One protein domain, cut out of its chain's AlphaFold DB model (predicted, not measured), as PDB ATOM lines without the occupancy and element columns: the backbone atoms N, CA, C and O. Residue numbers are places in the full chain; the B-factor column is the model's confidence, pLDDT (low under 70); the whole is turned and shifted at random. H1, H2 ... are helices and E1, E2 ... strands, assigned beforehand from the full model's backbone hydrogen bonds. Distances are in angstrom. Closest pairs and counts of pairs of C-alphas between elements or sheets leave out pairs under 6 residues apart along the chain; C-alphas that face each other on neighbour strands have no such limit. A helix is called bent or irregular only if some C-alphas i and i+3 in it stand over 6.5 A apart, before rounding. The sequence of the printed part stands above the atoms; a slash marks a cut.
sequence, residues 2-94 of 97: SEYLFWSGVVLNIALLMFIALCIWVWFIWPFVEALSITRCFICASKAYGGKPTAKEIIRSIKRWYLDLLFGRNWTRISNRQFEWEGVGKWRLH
ATOM      1  N   SER A   2      16.103  73.080   9.027       72.94
ATOM      2  CA  SER A   2      15.036  72.075   9.232       72.94
ATOM      3  C   SER A   2      15.401  70.651   8.762       72.94
ATOM      4  O   SER A   2      15.112  69.684   9.460       72.94
ATOM      5  N   GLU A   3      16.117  70.520   7.643       82.75
ATOM      6  CA  GLU A   3      16.493  69.218   7.062       82.75
ATOM      7  C   GLU A   3      17.454  68.404   7.952       82.75
ATOM      8  O   GLU A   3      17.300  67.195   8.102       82.75
ATOM      9  N   TYR A   4      18.391  69.078   8.631       79.81
ATOM     10  CA  TYR A   4      19.310  68.448   9.587       79.81
ATOM     11  C   TYR A   4      18.581  67.889  10.814       79.81
ATOM     12  O   TYR A   4      18.876  66.781  11.260       79.81
ATOM     13  N   LEU A   5      17.602  68.635  11.340       81.62
ATOM     14  CA  LEU A   5      16.790  68.191  12.474       81.62
ATOM     15  C   LEU A   5      15.937  66.974  12.094       81.62
ATOM     16  O   LEU A   5      15.876  66.011  12.857       81.62
ATOM     17  N   PHE A   6      15.360  66.971  10.890       86.69
ATOM     18  CA  PHE A   6      14.586  65.841  10.383       86.69
ATOM     19  C   PHE A   6      15.434  64.564  10.267       86.69
ATOM     20  O   PHE A   6      15.077  63.531  10.835       86.69
ATOM     21  N   TRP A   7      16.603  64.643   9.621       88.81
ATOM     22  CA  TRP A   7      17.515  63.503   9.497       88.81
ATOM     23  C   TRP A   7      18.043  63.008  10.848       88.81
ATOM     24  O   TRP A   7      18.094  61.798  11.069       88.81
ATOM     25  N   SER A   8      18.360  63.911  11.784       87.75
ATOM     26  CA  SER A   8      18.772  63.511  13.140       87.75
ATOM     27  C   SER A   8      17.675  62.745  13.886       87.75
ATOM     28  O   SER A   8      17.968  61.766  14.573       87.75
ATOM     29  N   GLY A   9      16.406  63.124  13.694       88.38
ATOM     30  CA  GLY A   9      15.263  62.424  14.274       88.38
ATOM     31  C   GLY A   9      15.103  61.017  13.706       88.38
ATOM     32  O   GLY A   9      14.911  60.065  14.461       88.38
ATOM     33  N   VAL A  10      15.236  60.855  12.387       92.19
ATOM     34  CA  VAL A  10      15.155  59.539  11.732       92.19
ATOM     35  C   VAL A  10      16.272  58.614  12.214       92.19
ATOM     36  O   VAL A  10      15.998  57.483  12.620       92.19
ATOM     37  N   VAL A  11      17.518  59.099  12.245       92.38
ATOM     38  CA  VAL A  11      18.671  58.312  12.709       92.38
ATOM     39  C   VAL A  11      18.498  57.880  14.166       92.38
ATOM     40  O   VAL A  11      18.754  56.721  14.490       92.38
ATOM     41  N   LEU A  12      18.006  58.765  15.038       92.75
ATOM     42  CA  LEU A  12      17.784  58.445  16.448       92.75
ATOM     43  C   LEU A  12      16.690  57.384  16.642       92.75
ATOM     44  O   LEU A  12      16.860  56.476  17.452       92.75
ATOM     45  N   ASN A  13      15.604  57.441  15.866       92.75
ATOM     46  CA  ASN A  13      14.559  56.414  15.907       92.75
ATOM     47  C   ASN A  13      15.068  55.054  15.406       92.75
ATOM     48  O   ASN A  13      14.779  54.028  16.020       92.75
ATOM     49  N   ILE A  14      15.863  55.035  14.333       94.44
ATOM     50  CA  ILE A  14      16.483  53.800  13.828       94.44
ATOM     51  C   ILE A  14      17.451  53.225  14.871       94.44
ATOM     52  O   ILE A  14      17.419  52.025  15.140       94.44
ATOM     53  N   ALA A  15      18.271  54.068  15.504       94.19
ATOM     54  CA  ALA A  15      19.173  53.651  16.575       94.19
ATOM     55  C   ALA A  15      18.408  53.070  17.774       94.19
ATOM     56  O   ALA A  15      18.792  52.022  18.294       94.19
ATOM     57  N   LEU A  16      17.296  53.695  18.169       94.69
ATOM     58  CA  LEU A  16      16.431  53.198  19.238       94.69
ATOM     59  C   LEU A  16      15.822  51.833  18.887       94.69
ATOM     60  O   LEU A  16      15.852  50.918  19.708       94.69
ATOM     61  N   LEU A  17      15.318  51.665  17.661       94.62
ATOM     62  CA  LEU A  17      14.773  50.389  17.191       94.62
ATOM     63  C   LEU A  17      15.836  49.287  17.168       94.62
ATOM     64  O   LEU A  17      15.572  48.177  17.631       94.62
ATOM     65  N   MET A  18      17.048  49.588  16.690       93.88
ATOM     66  CA  MET A  18      18.168  48.644  16.727       93.88
ATOM     67  C   MET A  18      18.551  48.274  18.160       93.88
ATOM     68  O   MET A  18      18.796  47.104  18.442       93.88
ATOM     69  N   PHE A  19      18.554  49.238  19.082       94.06
ATOM     70  CA  PHE A  19      18.835  48.977  20.490       94.06
ATOM     71  C   PHE A  19      17.782  48.060  21.124       94.06
ATOM     72  O   PHE A  19      18.132  47.089  21.790       94.06
ATOM     73  N   ILE A  20      16.495  48.298  20.856       93.44
ATOM     74  CA  ILE A  20      15.408  47.426  21.324       93.44
ATOM     75  C   ILE A  20      15.554  46.015  20.740       93.44
ATOM     76  O   ILE A  20      15.440  45.034  21.473       93.44
ATOM     77  N   ALA A  21      15.861  45.896  19.444       92.88
ATOM     78  CA  ALA A  21      16.089  44.604  18.801       92.88
ATOM     79  C   ALA A  21      17.282  43.850  19.420       92.88
ATOM     80  O   ALA A  21      17.189  42.646  19.658       92.88
ATOM     81  N   LEU A  22      18.371  44.557  19.747       90.12
ATOM     82  CA  LEU A  22      19.523  43.992  20.456       90.12
ATOM     83  C   LEU A  22      19.156  43.529  21.868       90.12
ATOM     84  O   LEU A  22      19.530  42.424  22.258       90.12
ATOM     85  N   CYS A  23      18.386  44.320  22.618       89.00
ATOM     86  CA  CYS A  23      17.891  43.918  23.933       89.00
ATOM     87  C   CYS A  23      17.053  42.640  23.837       89.00
ATOM     88  O   CYS A  23      17.291  41.704  24.595       89.00
ATOM     89  N   ILE A  24      16.135  42.554  22.868       89.62
ATOM     90  CA  ILE A  24      15.320  41.351  22.645       89.62
ATOM     91  C   ILE A  24      16.206  40.145  22.307       89.62
ATOM     92  O   ILE A  24      16.011  39.051  22.841       89.62
ATOM     93  N   TRP A  25      17.205  40.341  21.446       86.56
ATOM     94  CA  TRP A  25      18.138  39.288  21.066       86.56
ATOM     95  C   TRP A  25      18.919  38.745  22.267       86.56
ATOM     96  O   TRP A  25      18.946  37.535  22.496       86.56
ATOM     97  N   VAL A  26      19.515  39.631  23.064       85.31
ATOM     98  CA  VAL A  26      20.338  39.250  24.219       85.31
ATOM     99  C   VAL A  26      19.489  38.655  25.345       85.31
ATOM    100  O   VAL A  26      19.911  37.688  25.969       85.31
ATOM    101  N   TRP A  27      18.291  39.188  25.597       81.19
ATOM    102  CA  TRP A  27      17.478  38.793  26.754       81.19
ATOM    103  C   TRP A  27      16.524  37.629  26.493       81.19
ATOM    104  O   TRP A  27      16.140  36.956  27.442       81.19
ATOM    105  N   PHE A  28      16.122  37.374  25.245       83.12
ATOM    106  CA  PHE A  28      15.159  36.308  24.935       83.12
ATOM    107  C   PHE A  28      15.743  35.247  24.005       83.12
ATOM    108  O   PHE A  28      15.611  34.052  24.269       83.12
ATOM    109  N   ILE A  29      16.417  35.652  22.927       85.94
ATOM    110  CA  ILE A  29      16.912  34.696  21.926       85.94
ATOM    111  C   ILE A  29      18.134  33.945  22.460       85.94
ATOM    112  O   ILE A  29      18.186  32.719  22.377       85.94
ATOM    113  N   TRP A  30      19.091  34.649  23.064       85.69
ATOM    114  CA  TRP A  30      20.284  34.025  23.633       85.69
ATOM    115  C   TRP A  30      19.995  32.966  24.718       85.69
ATOM    116  O   TRP A  30      20.452  31.829  24.552       85.69
ATOM    117  N   PRO A  31      19.190  33.239  25.770       84.81
ATOM    118  CA  PRO A  31      18.882  32.225  26.782       84.81
ATOM    119  C   PRO A  31      18.116  31.029  26.207       84.81
ATOM    120  O   PRO A  31      18.262  29.905  26.690       84.81
ATOM    121  N   PHE A  32      17.335  31.226  25.138       85.44
ATOM    122  CA  PHE A  32      16.688  30.123  24.428       85.44
ATOM    123  C   PHE A  32      17.704  29.210  23.728       85.44
ATOM    124  O   PHE A  32      17.634  27.984  23.861       85.44
ATOM    125  N   VAL A  33      18.682  29.788  23.026       87.12
ATOM    126  CA  VAL A  33      19.764  29.035  22.368       87.12
ATOM    127  C   VAL A  33      20.605  28.267  23.395       87.12
ATOM    128  O   VAL A  33      20.923  27.091  23.185       87.12
ATOM    129  N   GLU A  34      20.915  28.884  24.535       85.69
ATOM    130  CA  GLU A  34      21.630  28.227  25.632       85.69
ATOM    131  C   GLU A  34      20.840  27.043  26.203       85.69
ATOM    132  O   GLU A  34      21.371  25.925  26.242       85.69
ATOM    133  N   ALA A  35      19.559  27.239  26.537       86.31
ATOM    134  CA  ALA A  35      18.681  26.186  27.051       86.31
ATOM    135  C   ALA A  35      18.565  24.986  26.092       86.31
ATOM    136  O   ALA A  35      18.601  23.823  26.521       86.31
ATOM    137  N   LEU A  36      18.471  25.245  24.783       86.12
ATOM    138  CA  LEU A  36      18.463  24.196  23.761       86.12
ATOM    139  C   LEU A  36      19.775  23.410  23.734       86.12
ATOM    140  O   LEU A  36      19.754  22.181  23.617       86.12
ATOM    141  N   SER A  37      20.917  24.083  23.870       85.94
ATOM    142  CA  SER A  37      22.220  23.418  23.838       85.94
ATOM    143  C   SER A  37      22.448  22.505  25.055       85.94
ATOM    144  O   SER A  37      22.933  21.384  24.885       85.94
ATOM    145  N   ILE A  38      22.025  22.927  26.256       84.50
ATOM    146  CA  ILE A  38      22.070  22.110  27.482       84.50
ATOM    147  C   ILE A  38      21.178  20.888  27.306       84.50
ATOM    148  O   ILE A  38      21.579  19.758  27.587       84.50
ATOM    149  N   THR A  39      19.971  21.099  26.782       85.31
ATOM    150  CA  THR A  39      19.021  20.006  26.588       85.31
ATOM    151  C   THR A  39      19.517  19.007  25.544       85.31
ATOM    152  O   THR A  39      19.381  17.802  25.741       85.31
ATOM    153  N   ARG A  40      20.165  19.468  24.468       84.44
ATOM    154  CA  ARG A  40      20.826  18.586  23.498       84.44
ATOM    155  C   ARG A  40      21.928  17.756  24.158       84.44
ATOM    156  O   ARG A  40      21.976  16.551  23.923       84.44
ATOM    157  N   CYS A  41      22.764  18.371  24.995       83.69
ATOM    158  CA  CYS A  41      23.792  17.658  25.756       83.69
ATOM    159  C   CYS A  41      23.168  16.580  26.658       83.69
ATOM    160  O   CYS A  41      23.577  15.422  26.613       83.69
ATOM    161  N   PHE A  42      22.095  16.923  27.380       83.12
ATOM    162  CA  PHE A  42      21.358  15.988  28.229       83.12
ATOM    163  C   PHE A  42      20.748  14.819  27.440       83.12
ATOM    164  O   PHE A  42      20.826  13.676  27.879       83.12
ATOM    165  N   ILE A  43      20.178  15.073  26.256       83.44
ATOM    166  CA  ILE A  43      19.644  14.020  25.375       83.44
ATOM    167  C   ILE A  43      20.767  13.098  24.892       83.44
ATOM    168  O   ILE A  43      20.594  11.881  24.895       83.44
ATOM    169  N   CYS A  44      21.906  13.656  24.473       82.88
ATOM    170  CA  CYS A  44      23.059  12.873  24.032       82.88
ATOM    171  C   CYS A  44      23.626  12.015  25.170       82.88
ATOM    172  O   CYS A  44      23.846  10.825  24.962       82.88
ATOM    173  N   ALA A  45      23.778  12.582  26.370       82.50
ATOM    174  CA  ALA A  45      24.176  11.838  27.559       82.50
ATOM    175  C   ALA A  45      23.159  10.731  27.875       82.50
ATOM    176  O   ALA A  45      23.523   9.566  27.967       82.50
ATOM    177  N   SER A  46      21.866  11.056  27.947       82.44
ATOM    178  CA  SER A  46      20.807  10.080  28.228       82.44
ATOM    179  C   SER A  46      20.828   8.909  27.243       82.44
ATOM    180  O   SER A  46      20.813   7.761  27.677       82.44
ATOM    181  N   LYS A  47      20.963   9.178  25.937       82.38
ATOM    182  CA  LYS A  47      21.096   8.133  24.913       82.38
ATOM    183  C   LYS A  47      22.358   7.284  25.093       82.38
ATOM    184  O   LYS A  47      22.278   6.072  24.919       82.38
ATOM    185  N   ALA A  48      23.492   7.892  25.451       82.12
ATOM    186  CA  ALA A  48      24.747   7.175  25.691       82.12
ATOM    187  C   ALA A  48      24.657   6.206  26.888       82.12
ATOM    188  O   ALA A  48      25.254   5.137  26.849       82.12
ATOM    189  N   TYR A  49      23.858   6.536  27.908       79.00
ATOM    190  CA  TYR A  49      23.618   5.685  29.085       79.00
ATOM    191  C   TYR A  49      22.343   4.820  28.984       79.00
ATOM    192  O   TYR A  49      21.860   4.316  29.996       79.00
ATOM    193  N   GLY A  50      21.769   4.642  27.786       78.38
ATOM    194  CA  GLY A  50      20.617   3.753  27.554       78.38
ATOM    195  C   GLY A  50      19.240   4.327  27.922       78.38
ATOM    196  O   GLY A  50      18.235   3.615  27.873       78.38
ATOM    197  N   GLY A  51      19.158   5.613  28.264       77.88
ATOM    198  CA  GLY A  51      17.905   6.317  28.516       77.88
ATOM    199  C   GLY A  51      17.134   6.647  27.233       77.88
ATOM    200  O   GLY A  51      17.712   6.965  26.190       77.88
ATOM    201  N   LYS A  52      15.800   6.610  27.315       77.44
ATOM    202  CA  LYS A  52      14.882   7.047  26.248       77.44
ATOM    203  C   LYS A  52      14.168   8.328  26.695       77.44
ATOM    204  O   LYS A  52      13.084   8.236  27.266       77.44
ATOM    205  N   PRO A  53      14.764   9.517  26.483       75.31
ATOM    206  CA  PRO A  53      14.147  10.766  26.913       75.31
ATOM    207  C   PRO A  53      12.868  11.022  26.113       75.31
ATOM    208  O   PRO A  53      12.871  10.991  24.879       75.31
ATOM    209  N   THR A  54      11.767  11.291  26.812       83.19
ATOM    210  CA  THR A  54      10.479  11.578  26.173       83.19
ATOM    211  C   THR A  54      10.414  13.050  25.756       83.19
ATOM    212  O   THR A  54      10.889  13.931  26.474       83.19
ATOM    213  N   ALA A  55       9.754  13.361  24.633       78.56
ATOM    214  CA  ALA A  55       9.588  14.741  24.149       78.56
ATOM    215  C   ALA A  55       9.012  15.696  25.218       78.56
ATOM    216  O   ALA A  55       9.432  16.845  25.335       78.56
ATOM    217  N   LYS A  56       8.101  15.200  26.066       81.56
ATOM    218  CA  LYS A  56       7.516  15.959  27.182       81.56
ATOM    219  C   LYS A  56       8.548  16.348  28.249       81.56
ATOM    220  O   LYS A  56       8.474  17.443  28.804       81.56
ATOM    221  N   GLU A  57       9.499  15.467  28.541       80.88
ATOM    222  CA  GLU A  57      10.569  15.712  29.515       80.88
ATOM    223  C   GLU A  57      11.580  16.710  28.959       80.88
ATOM    224  O   GLU A  57      11.977  17.633  29.661       80.88
ATOM    225  N   ILE A  58      11.903  16.585  27.670       83.94
ATOM    226  CA  ILE A  58      12.755  17.521  26.932       83.94
ATOM    227  C   ILE A  58      12.170  18.936  26.983       83.94
ATOM    228  O   ILE A  58      12.859  19.866  27.392       83.94
ATOM    229  N   ILE A  59      10.885  19.104  26.651       84.12
ATOM    230  CA  ILE A  59      10.218  20.417  26.678       84.12
ATOM    231  C   ILE A  59      10.196  20.995  28.098       84.12
ATOM    232  O   ILE A  59      10.443  22.187  28.291       84.12
ATOM    233  N   ARG A  60       9.931  20.161  29.110       85.62
ATOM    234  CA  ARG A  60       9.935  20.596  30.514       85.62
ATOM    235  C   ARG A  60      11.328  21.054  30.959       85.62
ATOM    236  O   ARG A  60      11.426  22.063  31.655       85.62
ATOM    237  N   SER A  61      12.375  20.345  30.543       83.62
ATOM    238  CA  SER A  61      13.767  20.714  30.807       83.62
ATOM    239  C   SER A  61      14.137  22.021  30.113       83.62
ATOM    240  O   SER A  61      14.622  22.924  30.787       83.62
ATOM    241  N   ILE A  62      13.818  22.180  28.821       86.81
ATOM    242  CA  ILE A  62      14.049  23.434  28.077       86.81
ATOM    243  C   ILE A  62      13.372  24.601  28.788       86.81
ATOM    244  O   ILE A  62      14.012  25.618  29.023       86.81
ATOM    245  N   LYS A  63      12.102  24.450  29.185       85.44
ATOM    246  CA  LYS A  63      11.362  25.512  29.878       85.44
ATOM    247  C   LYS A  63      12.016  25.903  31.205       85.44
ATOM    248  O   LYS A  63      12.071  27.087  31.517       85.44
ATOM    249  N   ARG A  64      12.500  24.928  31.983       85.50
ATOM    250  CA  ARG A  64      13.205  25.193  33.248       85.50
ATOM    251  C   ARG A  64      14.510  25.946  33.013       85.50
ATOM    252  O   ARG A  64      14.700  26.985  33.627       85.50
ATOM    253  N   TRP A  65      15.351  25.465  32.098       82.75
ATOM    254  CA  TRP A  65      16.618  26.125  31.770       82.75
ATOM    255  C   TRP A  65      16.405  27.522  31.189       82.75
ATOM    256  O   TRP A  65      17.114  28.447  31.556       82.75
ATOM    257  N   TYR A  66      15.392  27.697  30.340       83.44
ATOM    258  CA  TYR A  66      15.051  28.991  29.758       83.44
ATOM    259  C   TYR A  66      14.640  30.023  30.816       83.44
ATOM    260  O   TYR A  66      15.099  31.158  30.764       83.44
ATOM    261  N   LEU A  67      13.809  29.632  31.791       82.25
ATOM    262  CA  LEU A  67      13.416  30.517  32.892       82.25
ATOM    263  C   LEU A  67      14.592  30.862  33.813       82.25
ATOM    264  O   LEU A  67      14.665  31.993  34.280       82.25
ATOM    265  N   ASP A  68      15.502  29.915  34.050       81.19
ATOM    266  CA  ASP A  68      16.710  30.135  34.857       81.19
ATOM    267  C   ASP A  68      17.664  31.133  34.175       81.19
ATOM    268  O   ASP A  68      18.161  32.062  34.803       81.19
ATOM    269  N   LEU A  69      17.849  30.999  32.858       80.62
ATOM    270  CA  LEU A  69      18.738  31.849  32.060       80.62
ATOM    271  C   LEU A  69      18.169  33.254  31.795       80.62
ATOM    272  O   LEU A  69      18.936  34.203  31.643       80.62
ATOM    273  N   LEU A  70      16.839  33.406  31.778       76.25
ATOM    274  CA  LEU A  70      16.145  34.688  31.581       76.25
ATOM    275  C   LEU A  70      16.455  35.724  32.671       76.25
ATOM    276  O   LEU A  70      16.465  36.918  32.388       76.25
ATOM    277  N   PHE A  71      16.713  35.282  33.905       70.12
ATOM    278  CA  PHE A  71      17.049  36.165  35.030       70.12
ATOM    279  C   PHE A  71      18.560  36.341  35.239       70.12
ATOM    280  O   PHE A  71      18.983  36.932  36.233       70.12
ATOM    281  N   GLY A  72      19.369  35.881  34.283       64.56
ATOM    282  CA  GLY A  72      20.822  35.958  34.339       64.56
ATOM    283  C   GLY A  72      21.460  34.650  34.797       64.56
ATOM    284  O   GLY A  72      21.002  33.962  35.708       64.56
ATOM    285  N   ARG A  73      22.563  34.300  34.133       68.06
ATOM    286  CA  ARG A  73      23.293  33.056  34.369       68.06
ATOM    287  C   ARG A  73      24.159  33.172  35.630       68.06
ATOM    288  O   ARG A  73      25.208  33.808  35.596       68.06
ATOM    289  N   ASN A  74      23.766  32.504  36.715       74.44
ATOM    290  CA  ASN A  74      24.538  32.483  37.972       74.44
ATOM    291  C   ASN A  74      25.729  31.505  37.971       74.44
ATOM    292  O   ASN A  74      26.513  31.467  38.915       74.44
ATOM    293  N   TRP A  75      25.863  30.680  36.936       73.75
ATOM    294  CA  TRP A  75      26.812  29.570  36.886       73.75
ATOM    295  C   TRP A  75      27.583  29.584  35.560       73.75
ATOM    296  O   TRP A  75      27.065  30.000  34.532       73.75
ATOM    297  N   THR A  76      28.852  29.175  35.551       73.81
ATOM    298  CA  THR A  76      29.697  29.242  34.340       73.81
ATOM    299  C   THR A  76      29.839  27.911  33.614       73.81
ATOM    300  O   THR A  76      30.148  27.896  32.425       73.81
ATOM    301  N   ARG A  77      29.593  26.805  34.318       77.62
ATOM    302  CA  ARG A  77      29.778  25.437  33.835       77.62
ATOM    303  C   ARG A  77      28.837  24.492  34.575       77.62
ATOM    304  O   ARG A  77      28.691  24.592  35.790       77.62
ATOM    305  N   ILE A  78      28.252  23.544  33.846       80.56
ATOM    306  CA  ILE A  78      27.528  22.398  34.405       80.56
ATOM    307  C   ILE A  78      28.421  21.174  34.224       80.56
ATOM    308  O   ILE A  78      28.719  20.777  33.102       80.56
ATOM    309  N   SER A  79      28.855  20.576  35.328       80.62
ATOM    310  CA  SER A  79      29.711  19.390  35.329       80.62
ATOM    311  C   SER A  79      28.994  18.254  36.038       80.62
ATOM    312  O   SER A  79      28.586  18.399  37.185       80.62
ATOM    313  N   ASN A  80      28.867  17.113  35.374       77.75
ATOM    314  CA  ASN A  80      28.360  15.877  35.950       77.75
ATOM    315  C   ASN A  80      29.298  14.719  35.566       77.75
ATOM    316  O   ASN A  80      30.035  14.809  34.588       77.75
ATOM    317  N   ARG A  81      29.241  13.599  36.295       73.81
ATOM    318  CA  ARG A  81      30.001  12.370  35.987       73.81
ATOM    319  C   ARG A  81      29.724  11.823  34.583       73.81
ATOM    320  O   ARG A  81      30.497  11.024  34.083       73.81
ATOM    321  N   GLN A  82      28.612  12.237  33.983       75.75
ATOM    322  CA  GLN A  82      28.147  11.792  32.673       75.75
ATOM    323  C   GLN A  82      28.482  12.776  31.544       75.75
ATOM    324  O   GLN A  82      28.645  12.375  30.393       75.75
ATOM    325  N   PHE A  83      28.555  14.074  31.847       80.50
ATOM    326  CA  PHE A  83      28.786  15.111  30.846       80.50
ATOM    327  C   PHE A  83      29.281  16.412  31.475       80.50
ATOM    328  O   PHE A  83      28.950  16.743  32.611       80.50
ATOM    329  N   GLU A  84      30.005  17.190  30.689       84.94
ATOM    330  CA  GLU A  84      30.373  18.569  30.972       84.94
ATOM    331  C   GLU A  84      29.778  19.479  29.905       84.94
ATOM    332  O   GLU A  84      29.871  19.210  28.708       84.94
ATOM    333  N   TRP A  85      29.155  20.567  30.340       84.12
ATOM    334  CA  TRP A  85      28.646  21.629  29.487       84.12
ATOM    335  C   TRP A  85      29.219  22.960  29.972       84.12
ATOM    336  O   TRP A  85      29.026  23.347  31.124       84.12
ATOM    337  N   GLU A  86      29.940  23.653  29.096       80.88
ATOM    338  CA  GLU A  86      30.576  24.948  29.389       80.88
ATOM    339  C   GLU A  86      29.941  26.095  28.590       80.88
ATOM    340  O   GLU A  86      30.093  27.266  28.932       80.88
ATOM    341  N   GLY A  87      29.212  25.775  27.522       78.62
ATOM    342  CA  GLY A  87      28.541  26.767  26.696       78.62
ATOM    343  C   GLY A  87      27.925  26.172  25.438       78.62
ATOM    344  O   GLY A  87      28.068  24.981  25.142       78.62
ATOM    345  N   VAL A  88      27.266  27.028  24.654       76.88
ATOM    346  CA  VAL A  88      26.701  26.651  23.353       76.88
ATOM    347  C   VAL A  88      27.807  26.065  22.471       76.88
ATOM    348  O   VAL A  88      28.792  26.728  22.158       76.88
ATOM    349  N   GLY A  89      27.664  24.790  22.102       71.88
ATOM    350  CA  GLY A  89      28.632  24.069  21.265       71.88
ATOM    351  C   GLY A  89      29.872  23.529  21.990       71.88
ATOM    352  O   GLY A  89      30.594  22.731  21.401       71.88
ATOM    353  N   LYS A  90      30.099  23.881  23.263       80.88
ATOM    354  CA  LYS A  90      31.187  23.338  24.092       80.88
ATOM    355  C   LYS A  90      30.628  22.398  25.151       80.88
ATOM    356  O   LYS A  90      30.334  22.795  26.278       80.88
ATOM    357  N   TRP A  91      30.473  21.139  24.761       80.94
ATOM    358  CA  TRP A  91      30.082  20.064  25.662       80.94
ATOM    359  C   TRP A  91      30.936  18.820  25.420       80.94
ATOM    360  O   TRP A  91      31.339  18.538  24.290       80.94
ATOM    361  N   ARG A  92      31.233  18.090  26.494       78.88
ATOM    362  CA  ARG A  92      31.975  16.827  26.486       78.88
ATOM    363  C   ARG A  92      31.139  15.764  27.182       78.88
ATOM    364  O   ARG A  92      30.530  16.032  28.212       78.88
ATOM    365  N   LEU A  93      31.103  14.562  26.622       78.31
ATOM    366  CA  LEU A  93      30.521  13.400  27.288       78.31
ATOM    367  C   LEU A  93      31.650  12.610  27.937       78.31
ATOM    368  O   LEU A  93      32.645  12.307  27.280       78.31
ATOM    369  N   HIS A  94      31.477  12.269  29.208       74.50
ATOM    370  CA  HIS A  94      32.388  11.383  29.921       74.50
ATOM    371  C   HIS A  94      31.915   9.947  29.711       74.50
ATOM    372  O   HIS A  94      31.385   9.325  30.624       74.50
TER     373      HIS A  94
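Overview. This is residues 2 to 94 of the 97 residues of an uncharacterized protein of Citrobacter sp. L55 (UniProt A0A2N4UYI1). A two-stranded hairpin, E1 and E2, and a shorter helix, H2, pack on different sides of the later part of one very long helix, H1, while the earlier part of H1, residues 2 to 25, sticks out as a bare arm. H1 is the shaft of the model: H2 folds back along it at a slant, and the hairpin is over its residues 34 to 48. The printed part has 93 residues with two named helices and two named strands, in the order H1, H2, E1, E2; the sheet's order is E1 - E2, antiparallel, and the class is mostly helix. The whole is extended, with a radius of gyration of the C-alphas of 19.7 A and spans of 71 by 25 by 19 A, the arm making much of the length.

Arrangement. Begin at the sheet, where E1, residues 83 to 87, and E2, residues 90 to 93, form a hairpin over a tight link of 2 residues. The two strands are antiparallel, at 179 degrees between their directions, and the C-alphas of residues 83 and 93, which face each other, are 4.3 A apart. Look at N 84 and O 92, 2.8 A apart, and at N 92 and O 84, also 2.8 A apart, both within hydrogen-bond range. Just before E1, residues 78 to 79 pair antiparallel with residues 84 to 85 of E1, a pairing too short to bear a name. From the sheet go to H1, residues 2 to 48: its closest C-alpha pair with E1 is Ala 45 and Phe 83, 6.5 A apart. With E2 the closest C-alphas are those of Ala 45 and Leu 93, also 6.5 A apart. H1 touches H2, residues 55 to 70, with its residues 27 to 43 alone. The closest C-alphas there are those of Ala 35 and Trp 65, 5.2 A apart. H1 and H2 run opposite ways at a steep tilt of 45 degrees. H2 and E2 are apart. Every O i to N i+4 pair of H2 is within hydrogen-bond range; in H1 it is 41 of 43.

Along the chain. Find C-alpha 83 at (28.786, 15.111, 30.846), where E1 begins; it runs to Gly 87, 12.4 A from first to last C-alpha. E2 goes from Lys 90 to Leu 93, 10.5 A long, and ends with C-alpha 93 at (30.521, 13.400, 27.288). For H1, find C-alpha 2 at (15.036, 72.075, 9.232); from there the helix runs 67.7 A to C-alpha 48 at (24.747, 7.175, 25.691), with y falling along the way. Near residue 25 it has a kink of 26 degrees. H1 is neither bent nor irregular, but only just: C-alphas 27 and 30 are 6.4 A apart. H2 runs from Ala 55 to Leu 70, 22.3 A from first to last C-alpha.

Size, cuts and confidence. Look first at the two C-alphas farthest apart, those of Ser 2 and Gly 50, at 71.0 A. Residues 2 to 25, which belong to H1, stand free; without them the body has 69 residues and spans 35 by 25 by 16 A, with a radius of gyration of 11.8 A. The link from H1 to H2, 6 residues, is short. The link from H2 to E1, residues 71 to 82, is long, and its C-alphas are 10 to 23 A from the mean of the C-alphas. The printed part has no cut. In the B-factor column the mean pLDDT of the printed part is 83.0, and residues 72 to 73, in that long link, are under 70.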